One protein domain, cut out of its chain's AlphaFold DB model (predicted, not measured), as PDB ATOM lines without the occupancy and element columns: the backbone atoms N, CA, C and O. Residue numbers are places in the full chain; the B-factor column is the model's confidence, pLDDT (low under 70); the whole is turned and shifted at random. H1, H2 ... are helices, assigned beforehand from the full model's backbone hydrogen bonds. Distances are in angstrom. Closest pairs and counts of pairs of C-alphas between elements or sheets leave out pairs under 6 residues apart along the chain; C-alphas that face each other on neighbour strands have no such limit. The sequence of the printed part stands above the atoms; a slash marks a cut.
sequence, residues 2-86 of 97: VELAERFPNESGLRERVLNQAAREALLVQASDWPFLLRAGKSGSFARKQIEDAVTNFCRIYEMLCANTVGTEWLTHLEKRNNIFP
ATOM      1  N   VAL A   2      48.289 -12.036   6.020       95.75
ATOM      2  CA  VAL A   2      48.102 -13.440   5.583       95.75
ATOM      3  C   VAL A   2      48.540 -14.431   6.666       95.75
ATOM      4  O   VAL A   2      47.747 -15.275   7.056       95.75
ATOM      5  N   GLU A   3      49.746 -14.257   7.218       94.94
ATOM      6  CA  GLU A   3      50.238 -15.082   8.334       94.94
ATOM      7  C   GLU A   3      49.283 -15.042   9.541       94.94
ATOM      8  O   GLU A   3      48.844 -16.096   9.978       94.94
ATOM      9  N   LEU A   4      48.863 -13.857  10.011       94.38
ATOM     10  CA  LEU A   4      47.890 -13.739  11.107       94.38
ATOM     11  C   LEU A   4      46.583 -14.495  10.825       94.38
ATOM     12  O   LEU A   4      46.058 -15.163  11.710       94.38
ATOM     13  N   ALA A   5      46.059 -14.417   9.601       95.19
ATOM     14  CA  ALA A   5      44.830 -15.110   9.222       95.19
ATOM     15  C   ALA A   5      45.004 -16.641   9.150       95.19
ATOM     16  O   ALA A   5      44.041 -17.382   9.354       95.19
ATOM     17  N   GLU A   6      46.214 -17.120   8.860       94.38
ATOM     18  CA  GLU A   6      46.566 -18.545   8.879       94.38
ATOM     19  C   GLU A   6      46.827 -19.056  10.301       94.38
ATOM     20  O   GLU A   6      46.372 -20.145  10.648       94.38
ATOM     21  N   ARG A   7      47.511 -18.260  11.129       93.06
ATOM     22  CA  ARG A   7      47.839 -18.567  12.528       93.06
ATOM     23  C   ARG A   7      46.606 -18.573  13.426       93.06
ATOM     24  O   ARG A   7      46.519 -19.381  14.347       93.06
ATOM     25  N   PHE A   8      45.646 -17.703  13.134       93.00
ATOM     26  CA  PHE A   8      44.418 -17.524  13.899       93.00
ATOM     27  C   PHE A   8      43.193 -17.761  13.004       93.00
ATOM     28  O   PHE A   8      42.495 -16.815  12.668       93.00
ATOM     29  N   PRO A   9      42.899 -18.997  12.562       92.12
ATOM     30  CA  PRO A   9      41.884 -19.226  11.528       92.12
ATOM     31  C   PRO A   9      40.437 -19.062  12.019       92.12
ATOM     32  O   PRO A   9      39.549 -18.735  11.226       92.12
ATOM     33  N   ASN A  10      40.196 -19.318  13.310       92.12
ATOM     34  CA  ASN A  10      38.865 -19.476  13.906       92.12
ATOM     35  C   ASN A  10      38.718 -18.705  15.229       92.12
ATOM     36  O   ASN A  10      38.024 -19.153  16.135       92.12
ATOM     37  N   GLU A  11      39.375 -17.551  15.354       93.12
ATOM     38  CA  GLU A  11      39.217 -16.703  16.542       93.12
ATOM     39  C   GLU A  11      37.836 -16.048  16.598       93.12
ATOM     40  O   GLU A  11      37.260 -15.739  15.555       93.12
ATOM     41  N   SER A  12      37.335 -15.807  17.808       92.31
ATOM     42  CA  SER A  12      36.042 -15.165  18.066       92.31
ATOM     43  C   SER A  12      36.157 -14.074  19.137       92.31
ATOM     44  O   SER A  12      37.191 -13.906  19.794       92.31
ATOM     45  N   GLY A  13      35.098 -13.276  19.290       92.31
ATOM     46  CA  GLY A  13      35.006 -12.262  20.339       92.31
ATOM     47  C   GLY A  13      36.082 -11.180  20.213       92.31
ATOM     48  O   GLY A  13      36.202 -10.511  19.187       92.31
ATOM     49  N   LEU A  14      36.864 -10.974  21.275       92.12
ATOM     50  CA  LEU A  14      37.844  -9.888  21.327       92.12
ATOM     51  C   LEU A  14      39.002 -10.082  20.332       92.12
ATOM     52  O   LEU A  14      39.412  -9.121  19.685       92.12
ATOM     53  N   ARG A  15      39.510 -11.308  20.170       92.25
ATOM     54  CA  ARG A  15      40.607 -11.582  19.225       92.25
ATOM     55  C   ARG A  15      40.170 -11.389  17.778       92.25
ATOM     56  O   ARG A  15      40.920 -10.827  16.988       92.25
ATOM     57  N   GLU A  16      38.939 -11.772  17.449       94.81
ATOM     58  CA  GLU A  16      38.356 -11.496  16.133       94.81
ATOM     59  C   GLU A  16      38.275  -9.995  15.846       94.81
ATOM     60  O   GLU A  16      38.660  -9.564  14.761       94.81
ATOM     61  N   ARG A  17      37.859  -9.181  16.824       94.88
ATOM     62  CA  ARG A  17      37.857  -7.714  16.690       94.88
ATOM     63  C   ARG A  17      39.252  -7.151  16.429       94.88
ATOM     64  O   ARG A  17      39.420  -6.347  15.515       94.88
ATOM     65  N   VAL A  18      40.254  -7.610  17.177       95.25
ATOM     66  CA  VAL A  18      41.656  -7.207  16.981       95.25
ATOM     67  C   VAL A  18      42.148  -7.567  15.579       95.25
ATOM     68  O   VAL A  18      42.735  -6.730  14.896       95.25
ATOM     69  N   LEU A  19      41.877  -8.790  15.118       95.94
ATOM     70  CA  LEU A  19      42.266  -9.253  13.784       95.94
ATOM     71  C   LEU A  19      41.530  -8.491  12.674       95.94
ATOM     72  O   LEU A  19      42.130  -8.160  11.650       95.94
ATOM     73  N   ASN A  20      40.257  -8.158  12.883       96.62
ATOM     74  CA  ASN A  20      39.498  -7.299  11.977       96.62
ATOM     75  C   ASN A  20      40.093  -5.890  11.921       96.62
ATOM     76  O   ASN A  20      40.232  -5.345  10.829       96.62
ATOM     77  N   GLN A  21      40.520  -5.317  13.051       96.62
ATOM     78  CA  GLN A  21      41.213  -4.030  13.035       96.62
ATOM     79  C   GLN A  21      42.559  -4.124  12.309       96.62
ATOM     80  O   GLN A  21      42.858  -3.261  11.490       96.62
ATOM     81  N   ALA A  22      43.329  -5.199  12.507       96.50
ATOM     82  CA  ALA A  22      44.575  -5.431  11.770       96.50
ATOM     83  C   ALA A  22      44.341  -5.468  10.252       96.50
ATOM     84  O   ALA A  22      45.116  -4.905   9.481       96.50
ATOM     85  N   ALA A  23      43.247  -6.098   9.821       96.88
ATOM     86  CA  ALA A  23      42.838  -6.116   8.425       96.88
ATOM     87  C   ALA A  23      42.524  -4.705   7.893       96.88
ATOM     88  O   ALA A  23      42.950  -4.376   6.786       96.88
ATOM     89  N   ARG A  24      41.846  -3.851   8.676       96.81
ATOM     90  CA  ARG A  24      41.585  -2.448   8.298       96.81
ATOM     91  C   ARG A  24      42.876  -1.649   8.152       96.81
ATOM     92  O   ARG A  24      43.051  -0.991   7.133       96.81
ATOM     93  N   GLU A  25      43.792  -1.747   9.118       96.62
ATOM     94  CA  GLU A  25      45.091  -1.058   9.047       96.62
ATOM     95  C   GLU A  25      45.909  -1.527   7.833       96.62
ATOM     96  O   GLU A  25      46.482  -0.713   7.114       96.62
ATOM     97  N   ALA A  26      45.910  -2.834   7.540       96.44
ATOM     98  CA  ALA A  26      46.609  -3.379   6.378       96.44
ATOM     99  C   ALA A  26      46.052  -2.838   5.050       96.44
ATOM    100  O   ALA A  26      46.827  -2.488   4.159       96.44
ATOM    101  N   LEU A  27      44.725  -2.744   4.917       95.50
ATOM    102  CA  LEU A  27      44.086  -2.152   3.738       95.50
ATOM    103  C   LEU A  27      44.346  -0.647   3.646       95.50
ATOM    104  O   LEU A  27      44.581  -0.141   2.552       95.50
ATOM    105  N   LEU A  28      44.348   0.053   4.783       95.00
ATOM    106  CA  LEU A  28      44.643   1.480   4.836       95.00
ATOM    107  C   LEU A  28      46.044   1.759   4.291       95.00
ATOM    108  O   LEU A  28      46.187   2.628   3.441       95.00
ATOM    109  N   VAL A  29      47.058   0.987   4.694       94.44
ATOM    110  CA  VAL A  29      48.434   1.123   4.177       94.44
ATOM    111  C   VAL A  29      48.520   0.861   2.666       94.44
ATOM    112  O   VAL A  29      49.320   1.492   1.979       94.44
ATOM    113  N   GLN A  30      47.698  -0.046   2.135       94.12
ATOM    114  CA  GLN A  30      47.720  -0.439   0.721       94.12
ATOM    115  C   GLN A  30      46.972   0.523  -0.213       94.12
ATOM    116  O   GLN A  30      47.013   0.332  -1.430       94.12
ATOM    117  N   ALA A  31      46.293   1.547   0.314       93.88
ATOM    118  CA  ALA A  31      45.539   2.478  -0.516       93.88
ATOM    119  C   ALA A  31      46.458   3.252  -1.483       93.88
ATOM    120  O   ALA A  31      47.449   3.871  -1.085       93.88
ATOM    121  N   SER A  32      46.107   3.246  -2.772       93.12
ATOM    122  CA  SER A  32      46.883   3.893  -3.841       93.12
ATOM    123  C   SER A  32      46.877   5.422  -3.776       93.12
ATOM    124  O   SER A  32      47.702   6.072  -4.420       93.12
ATOM    125  N   ASP A  33      45.965   6.006  -3.000       90.81
ATOM    126  CA  ASP A  33      45.877   7.448  -2.791       90.81
ATOM    127  C   ASP A  33      47.126   8.008  -2.105       90.81
ATOM    128  O   ASP A  33      47.551   9.117  -2.431       90.81
ATOM    129  N   TRP A  34      47.770   7.258  -1.201       92.25
ATOM    130  CA  TRP A  34      48.926   7.789  -0.470       92.25
ATOM    131  C   TRP A  34      50.128   8.062  -1.373       92.25
ATOM    132  O   TRP A  34      50.613   9.198  -1.362       92.25
ATOM    133  N   PRO A  35      50.602   7.106  -2.202       91.00
ATOM    134  CA  PRO A  35      51.671   7.392  -3.156       91.00
ATOM    135  C   PRO A  35      51.296   8.492  -4.155       91.00
ATOM    136  O   PRO A  35      52.156   9.283  -4.543       91.00
ATOM    137  N   PHE A  36      50.021   8.583  -4.550       91.62
ATOM    138  CA  PHE A  36      49.546   9.631  -5.451       91.62
ATOM    139  C   PHE A  36      49.632  11.025  -4.814       91.62
ATOM    140  O   PHE A  36      50.200  11.934  -5.419       91.62
ATOM    141  N   LEU A  37      49.140  11.192  -3.582       90.75
ATOM    142  CA  LEU A  37      49.219  12.447  -2.825       90.75
ATOM    143  C   LEU A  37      50.672  12.864  -2.568       90.75
ATOM    144  O   LEU A  37      51.033  14.025  -2.775       90.75
ATOM    145  N   LEU A  38      51.525  11.903  -2.195       90.44
ATOM    146  CA  LEU A  38      52.963  12.122  -2.020       90.44
ATOM    147  C   LEU A  38      53.620  12.618  -3.315       90.44
ATOM    148  O   LEU A  38      54.341  13.615  -3.289       90.44
ATOM    149  N   ARG A  39      53.344  11.965  -4.451       90.19
ATOM    150  CA  ARG A  39      53.896  12.344  -5.760       90.19
ATOM    151  C   ARG A  39      53.373  13.692  -6.248       90.19
ATOM    152  O   ARG A  39      54.129  14.462  -6.830       90.19
ATOM    153  N   ALA A  40      52.092  13.980  -6.031       90.25
ATOM    154  CA  ALA A  40      51.455  15.219  -6.471       90.25
ATOM    155  C   ALA A  40      51.885  16.449  -5.650       90.25
ATOM    156  O   ALA A  40      51.484  17.565  -5.978       90.25
ATOM    157  N   GLY A  41      52.641  16.262  -4.559       83.56
ATOM    158  CA  GLY A  41      53.040  17.338  -3.648       83.56
ATOM    159  C   GLY A  41      51.873  17.947  -2.860       83.56
ATOM    160  O   GLY A  41      52.050  18.947  -2.168       83.56
ATOM    161  N   LYS A  42      50.676  17.352  -2.937       79.12
ATOM    162  CA  LYS A  42      49.474  17.808  -2.231       79.12
ATOM    163  C   LYS A  42      49.309  16.997  -0.958       79.12
ATOM    164  O   LYS A  42      49.233  15.775  -1.012       79.12
ATOM    165  N   SER A  43      49.230  17.670   0.188       87.75
ATOM    166  CA  SER A  43      48.988  17.014   1.481       87.75
ATOM    167  C   SER A  43      49.976  15.873   1.786       87.75
ATOM    168  O   SER A  43      49.624  14.894   2.439       87.75
ATOM    169  N   GLY A  44      51.229  15.978   1.323       89.06
ATOM    170  CA  GLY A  44      52.214  14.900   1.457       89.06
ATOM    171  C   GLY A  44      52.559  14.561   2.913       89.06
ATOM    172  O   GLY A  44      52.754  13.397   3.248       89.06
ATOM    173  N   SER A  45      52.569  15.558   3.805       90.75
ATOM    174  CA  SER A  45      52.734  15.343   5.250       90.75
ATOM    175  C   SER A  45      51.575  14.547   5.854       90.75
ATOM    176  O   SER A  45      51.805  13.662   6.673       90.75
ATOM    177  N   PHE A  46      50.344  14.813   5.412       90.69
ATOM    178  CA  PHE A  46      49.161  14.063   5.823       90.69
ATOM    179  C   PHE A  46      49.225  12.617   5.324       90.69
ATOM    180  O   PHE A  46      49.085  11.699   6.125       90.69
ATOM    181  N   ALA A  47      49.516  12.405   4.037       93.25
ATOM    182  CA  ALA A  47      49.637  11.062   3.470       93.25
ATOM    183  C   ALA A  47      50.729  10.234   4.169       93.25
ATOM    184  O   ALA A  47      50.495   9.080   4.522       93.25
ATOM    185  N   ARG A  48      51.895  10.840   4.439       93.69
ATOM    186  CA  ARG A  48      52.974  10.199   5.204       93.69
ATOM    187  C   ARG A  48      52.503   9.790   6.598       93.69
ATOM    188  O   ARG A  48      52.651   8.627   6.959       93.69
ATOM    189  N   LYS A  49      51.882  10.714   7.336       94.06
ATOM    190  CA  LYS A  49      51.373  10.443   8.686       94.06
ATOM    191  C   LYS A  49      50.350   9.308   8.697       94.06
ATOM    192  O   LYS A  49      50.386   8.471   9.585       94.06
ATOM    193  N   GLN A  50      49.460   9.254   7.708       93.69
ATOM    194  CA  GLN A  50      48.463   8.187   7.611       93.69
ATOM    195  C   GLN A  50      49.103   6.809   7.398       93.69
ATOM    196  O   GLN A  50      48.671   5.848   8.030       93.69
ATOM    197  N   ILE A  51      50.146   6.713   6.565       94.69
ATOM    198  CA  ILE A  51      50.901   5.464   6.382       94.69
ATOM    199  C   ILE A  51      51.628   5.080   7.678       94.69
ATOM    200  O   ILE A  51      51.512   3.941   8.125       94.69
ATOM    201  N   GLU A  52      52.363   6.015   8.282       95.75
ATOM    202  CA  GLU A  52      53.145   5.777   9.504       95.75
ATOM    203  C   GLU A  52      52.255   5.339  10.676       95.75
ATOM    204  O   GLU A  52      52.555   4.340  11.337       95.75
ATOM    205  N   ASP A  53      51.131   6.032  10.893       95.75
ATOM    206  CA  ASP A  53      50.148   5.682  11.919       95.75
ATOM    207  C   ASP A  53      49.594   4.271  11.671       95.75
ATOM    208  O   ASP A  53      49.568   3.448  12.588       95.75
ATOM    209  N   ALA A  54      49.187   3.958  10.436       95.81
ATOM    210  CA  ALA A  54      48.581   2.671  10.105       95.81
ATOM    211  C   ALA A  54      49.565   1.496  10.244       95.81
ATOM    212  O   ALA A  54      49.218   0.454  10.807       95.81
ATOM    213  N   VAL A  55      50.818   1.671   9.808       96.88
ATOM    214  CA  VAL A  55      51.886   0.675  10.007       96.88
ATOM    215  C   VAL A  55      52.151   0.468  11.497       96.88
ATOM    216  O   VAL A  55      52.202  -0.672  11.957       96.88
ATOM    217  N   THR A  56      52.255   1.549  12.271       96.94
ATOM    218  CA  THR A  56      52.496   1.481  13.721       96.94
ATOM    219  C   THR A  56      51.363   0.751  14.443       96.94
ATOM    220  O   THR A  56      51.612  -0.130  15.268       96.94
ATOM    221  N   ASN A  57      50.109   1.060  14.102       95.94
ATOM    222  CA  ASN A  57      48.938   0.390  14.664       95.94
ATOM    223  C   ASN A  57      48.922  -1.104  14.318       95.94
ATOM    224  O   ASN A  57      48.666  -1.932  15.194       95.94
ATOM    225  N   PHE A  58      49.229  -1.457  13.067       96.62
ATOM    226  CA  PHE A  58      49.307  -2.851  12.636       96.62
ATOM    227  C   PHE A  58      50.392  -3.624  13.401       96.62
ATOM    228  O   PHE A  58      50.119  -4.712  13.913       96.62
ATOM    229  N   CYS A  59      51.598  -3.060  13.526       95.81
ATOM    230  CA  CYS A  59      52.695  -3.672  14.280       95.81
ATOM    231  C   CYS A  59      52.324  -3.871  15.752       95.81
ATOM    232  O   CYS A  59      52.508  -4.960  16.291       95.81
ATOM    233  N   ARG A  60      51.697  -2.870  16.377       94.81
ATOM    234  CA  ARG A  60      51.221  -2.977  17.759       94.81
ATOM    235  C   ARG A  60      50.183  -4.087  17.932       94.81
ATOM    236  O   ARG A  60      50.257  -4.842  18.896       94.81
ATOM    237  N   ILE A  61      49.239  -4.226  16.996       94.69
ATOM    238  CA  ILE A  61      48.282  -5.345  17.008       94.69
ATOM    239  C   ILE A  61      49.015  -6.686  16.895       94.69
ATOM    240  O   ILE A  61      48.701  -7.620  17.630       94.69
ATOM    241  N   TYR A  62      49.991  -6.785  15.995       94.56
ATOM    242  CA  TYR A  62      50.771  -8.002  15.798       94.56
ATOM    243  C   TYR A  62      51.509  -8.423  17.079       94.56
ATOM    244  O   TYR A  62      51.424  -9.582  17.492       94.56
ATOM    245  N   GLU A  63      52.175  -7.479  17.744       93.44
ATOM    246  CA  GLU A  63      52.868  -7.706  19.017       93.44
ATOM    247  C   GLU A  63      51.901  -8.135  20.123       93.44
ATOM    248  O   GLU A  63      52.150  -9.125  20.810       93.44
ATOM    249  N   MET A  64      50.761  -7.451  20.248       91.94
ATOM    250  CA  MET A  64      49.699  -7.778  21.205       91.94
ATOM    251  C   MET A  64      49.149  -9.198  21.010       91.94
ATOM    252  O   MET A  64      49.001  -9.957  21.970       91.94
ATOM    253  N   LEU A  65      48.895  -9.595  19.759       91.69
ATOM    254  CA  LEU A  65      48.453 -10.952  19.428       91.69
ATOM    255  C   LEU A  65      49.530 -11.999  19.743       91.69
ATOM    256  O   LEU A  65      49.202 -13.076  20.242       91.69
ATOM    257  N   CYS A  66      50.806 -11.692  19.498       88.31
ATOM    258  CA  CYS A  66      51.919 -12.591  19.815       88.31
ATOM    259  C   CYS A  66      52.150 -12.741  21.324       88.31
ATOM    260  O   CYS A  66      52.422 -13.847  21.787       88.31
ATOM    261  N   ALA A  67      52.016 -11.654  22.084       89.69
ATOM    262  CA  ALA A  67      52.160 -11.631  23.538       89.69
ATOM    263  C   ALA A  67      50.911 -12.132  24.283       89.69
ATOM    264  O   ALA A  67      50.925 -12.243  25.507       89.69
ATOM    265  N   ASN A  68      49.825 -12.427  23.559       84.62
ATOM    266  CA  ASN A  68      48.525 -12.780  24.118       84.62
ATOM    267  C   ASN A  68      47.959 -11.718  25.086       84.62
ATOM    268  O   ASN A  68      47.248 -12.034  26.042       84.62
ATOM    269  N   THR A  69      48.267 -10.446  24.836       84.31
ATOM    270  CA  THR A  69      47.787  -9.304  25.618       84.31
ATOM    271  C   THR A  69      46.868  -8.457  24.749       84.31
ATOM    272  O   THR A  69      47.269  -7.956  23.705       84.31
ATOM    273  N   VAL A  70      45.606  -8.280  25.155       78.81
ATOM    274  CA  VAL A  70      44.658  -7.451  24.397       78.81
ATOM    275  C   VAL A  70      44.172  -6.273  25.235       78.81
ATOM    276  O   VAL A  70      43.306  -6.414  26.091       78.81
ATOM    277  N   GLY A  71      44.718  -5.089  24.955       79.69
ATOM    278  CA  GLY A  71      44.243  -3.816  25.489       79.69
ATOM    279  C   GLY A  71      42.940  -3.382  24.816       79.69
ATOM    280  O   GLY A  71      42.940  -2.934  23.669       79.69
ATOM    281  N   THR A  72      41.828  -3.501  25.536       83.38
ATOM    282  CA  THR A  72      40.468  -3.222  25.042       83.38
ATOM    283  C   THR A  72      40.198  -1.737  24.795       83.38
ATOM    284  O   THR A  72      39.517  -1.385  23.830       83.38
ATOM    285  N   GLU A  73      40.745  -0.852  25.628       91.25
ATOM    286  CA  GLU A  73      40.540   0.595  25.513       91.25
ATOM    287  C   GLU A  73      41.215   1.175  24.267       91.25
ATOM    288  O   GLU A  73      40.581   1.887  23.484       91.25
ATOM    289  N   TRP A  74      42.488   0.830  24.052       92.94
ATOM    290  CA  TRP A  74      43.239   1.270  22.879       92.94
ATOM    291  C   TRP A  74      42.595   0.766  21.583       92.94
ATOM    292  O   TRP A  74      42.399   1.551  20.655       92.94
ATOM    293  N   LEU A  75      42.183  -0.508  21.551       93.56
ATOM    294  CA  LEU A  75      41.472  -1.085  20.409       93.56
ATOM    295  C   LEU A  75      40.183  -0.316  20.102       93.56
ATOM    296  O   LEU A  75      39.931   0.014  18.951       93.56
ATOM    297  N   THR A  76      39.388   0.008  21.123       93.88
ATOM    298  CA  THR A  76      38.111   0.717  20.938       93.88
ATOM    299  C   THR A  76      38.320   2.126  20.374       93.88
ATOM    300  O   THR A  76      37.551   2.581  19.527       93.88
ATOM    301  N   HIS A  77      39.368   2.830  20.808       94.56
ATOM    302  CA  HIS A  77      39.731   4.128  20.232       94.56
ATOM    303  C   HIS A  77      40.188   3.996  18.778       94.56
ATOM    304  O   HIS A  77      39.795   4.804  17.932       94.56
ATOM    305  N   LEU A  78      40.980   2.966  18.478       94.81
ATOM    306  CA  LEU A  78      41.450   2.700  17.126       94.81
ATOM    307  C   LEU A  78      40.293   2.340  16.182       94.81
ATOM    308  O   LEU A  78      40.200   2.915  15.104       94.81
ATOM    309  N   GLU A  79      39.368   1.477  16.608       94.56
ATOM    310  CA  GLU A  79      38.161   1.117  15.849       94.56
ATOM    311  C   GLU A  79      37.287   2.343  15.552       94.56
ATOM    312  O   GLU A  79      36.749   2.457  14.456       94.56
ATOM    313  N   LYS A  80      37.169   3.289  16.495       94.31
ATOM    314  CA  LYS A  80      36.440   4.549  16.268       94.31
ATOM    315  C   LYS A  80      37.123   5.440  15.231       94.31
ATOM    316  O   LYS A  80      36.433   6.081  14.443       94.31
ATOM    317  N   ARG A  81      38.458   5.505  15.243       93.44
ATOM    318  CA  ARG A  81      39.239   6.333  14.310       93.44
ATOM    319  C   ARG A  81      39.275   5.722  12.906       93.44
ATOM    320  O   ARG A  81      39.057   6.431  11.929       93.44
ATOM    321  N   ASN A  82      39.520   4.417  12.817       92.06
ATOM    322  CA  ASN A  82      39.793   3.686  11.582       92.06
ATOM    323  C   ASN A  82      38.712   2.622  11.328       92.06
ATOM    324  O   ASN A  82      38.975   1.419  11.391       92.06
ATOM    325  N   ASN A  83      37.496   3.075  11.013       92.88
ATOM    326  CA  ASN A  83      36.334   2.211  10.758       92.88
ATOM    327  C   ASN A  83      36.029   2.018   9.261       92.88
ATOM    328  O   ASN A  83      34.868   1.928   8.851       92.88
ATOM    329  N   ILE A  84      37.062   2.001   8.413       87.94
ATOM    330  CA  ILE A  84      36.875   1.668   6.999       87.94
ATOM    331  C   ILE A  84      36.496   0.183   6.922       87.94
ATOM    332  O   ILE A  84      37.258  -0.682   7.341       87.94
ATOM    333  N   PHE A  85      35.278  -0.118   6.470       94.31
ATOM    334  CA  PHE A  85      34.667  -1.459   6.500       94.31
ATOM    335  C   PHE A  85      34.332  -1.978   7.921       94.31
ATOM    336  O   PHE A  85      35.046  -2.816   8.487       94.31
ATOM    337  N   PRO A  86      33.186  -1.555   8.491       91.88
ATOM    338  CA  PRO A  86      32.740  -1.998   9.816       91.88
ATOM    339  C   PRO A  86      32.578  -3.519   9.922       91.88
ATOM    340  O   PRO A  86      32.963  -4.110  10.926       91.88
TER     341      PRO A  86
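Overview. This is residues 2 to 86 of the 97 residues of the protein "DUF1957 domain-containing protein" of Spirochaetes bacterium RIFOXYC1_FULL_54_7 (UniProt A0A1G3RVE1). Two long helices, H4 and H2, lie side by side running opposite ways and make the long core of an elongated, all-helix domain. The short helix H3 sits at one end of this pair, where the chain turns from H2 into H4, while nearer the other end H5 packs on H2 and the short H1 lies loosely on the opposite side of the pair from H5. The printed part has 85 residues with five named helices, H1 to H5 in order along the chain, and no named strand. It is only just compact, close to loose, with a radius of gyration of the C-alphas of 13.9 A, and the C-alphas span 42 by 26 by 23 A.

Arrangement. The longest helix is H4, residues 44 to 67. It touches H2, residues 13 to 30, at a shallow tilt of 31 degrees, opposite ways; their closest C-alphas are those of Glu 25 and Ala 54, 5.2 A apart. H4 also touches H3, residues 33 to 39, with its residues 44 to 51 alone, at a steep tilt of 49 degrees, opposite ways; the closest C-alphas, of Leu 38 and Gly 44, are 4.5 A apart. H5, residues 72 to 81, touches H2 at a steep tilt of 38 degrees, the same way, and H2 takes part with residues 18 to 21 alone; the closest C-alphas, of Gln 21 and Glu 79, are 6.6 A apart. H5 and H4 are only just apart, their closest C-alphas 8.2 A from each other. H1, residues 2 to 7, is close to H2 but not clearly touching, with the C-alphas of Leu 4 and Leu 19 as the closest at 7.7 A. H3 is apart from H1, H2 and H5. Every O i to N i+4 pair is within hydrogen-bond range in H1, H2, H3, H4 and H5.

Along the chain. H4 is 34.5 A long from first to last C-alpha, from C-alpha 44 at (52.214, 14.900, 1.457) to C-alpha 67 at (52.160, -11.631, 23.538). H2 is 26.2 A long and H5 14.4 A, while H3 measures 9.9 A and H1 8.6 A. H1 begins at C-alpha 2, at (48.102, -13.440, 5.583), and H5 ends at C-alpha 81, at (39.239, 6.333, 14.310).

Size, cuts and confidence. The two C-alphas farthest apart are those of Asn 10 and Gly 41, at 43.2 A. The printed part has no cut, and the four links between the helices are tight. The mean pLDDT of the printed part is 92.6, and no printed residue is under 70.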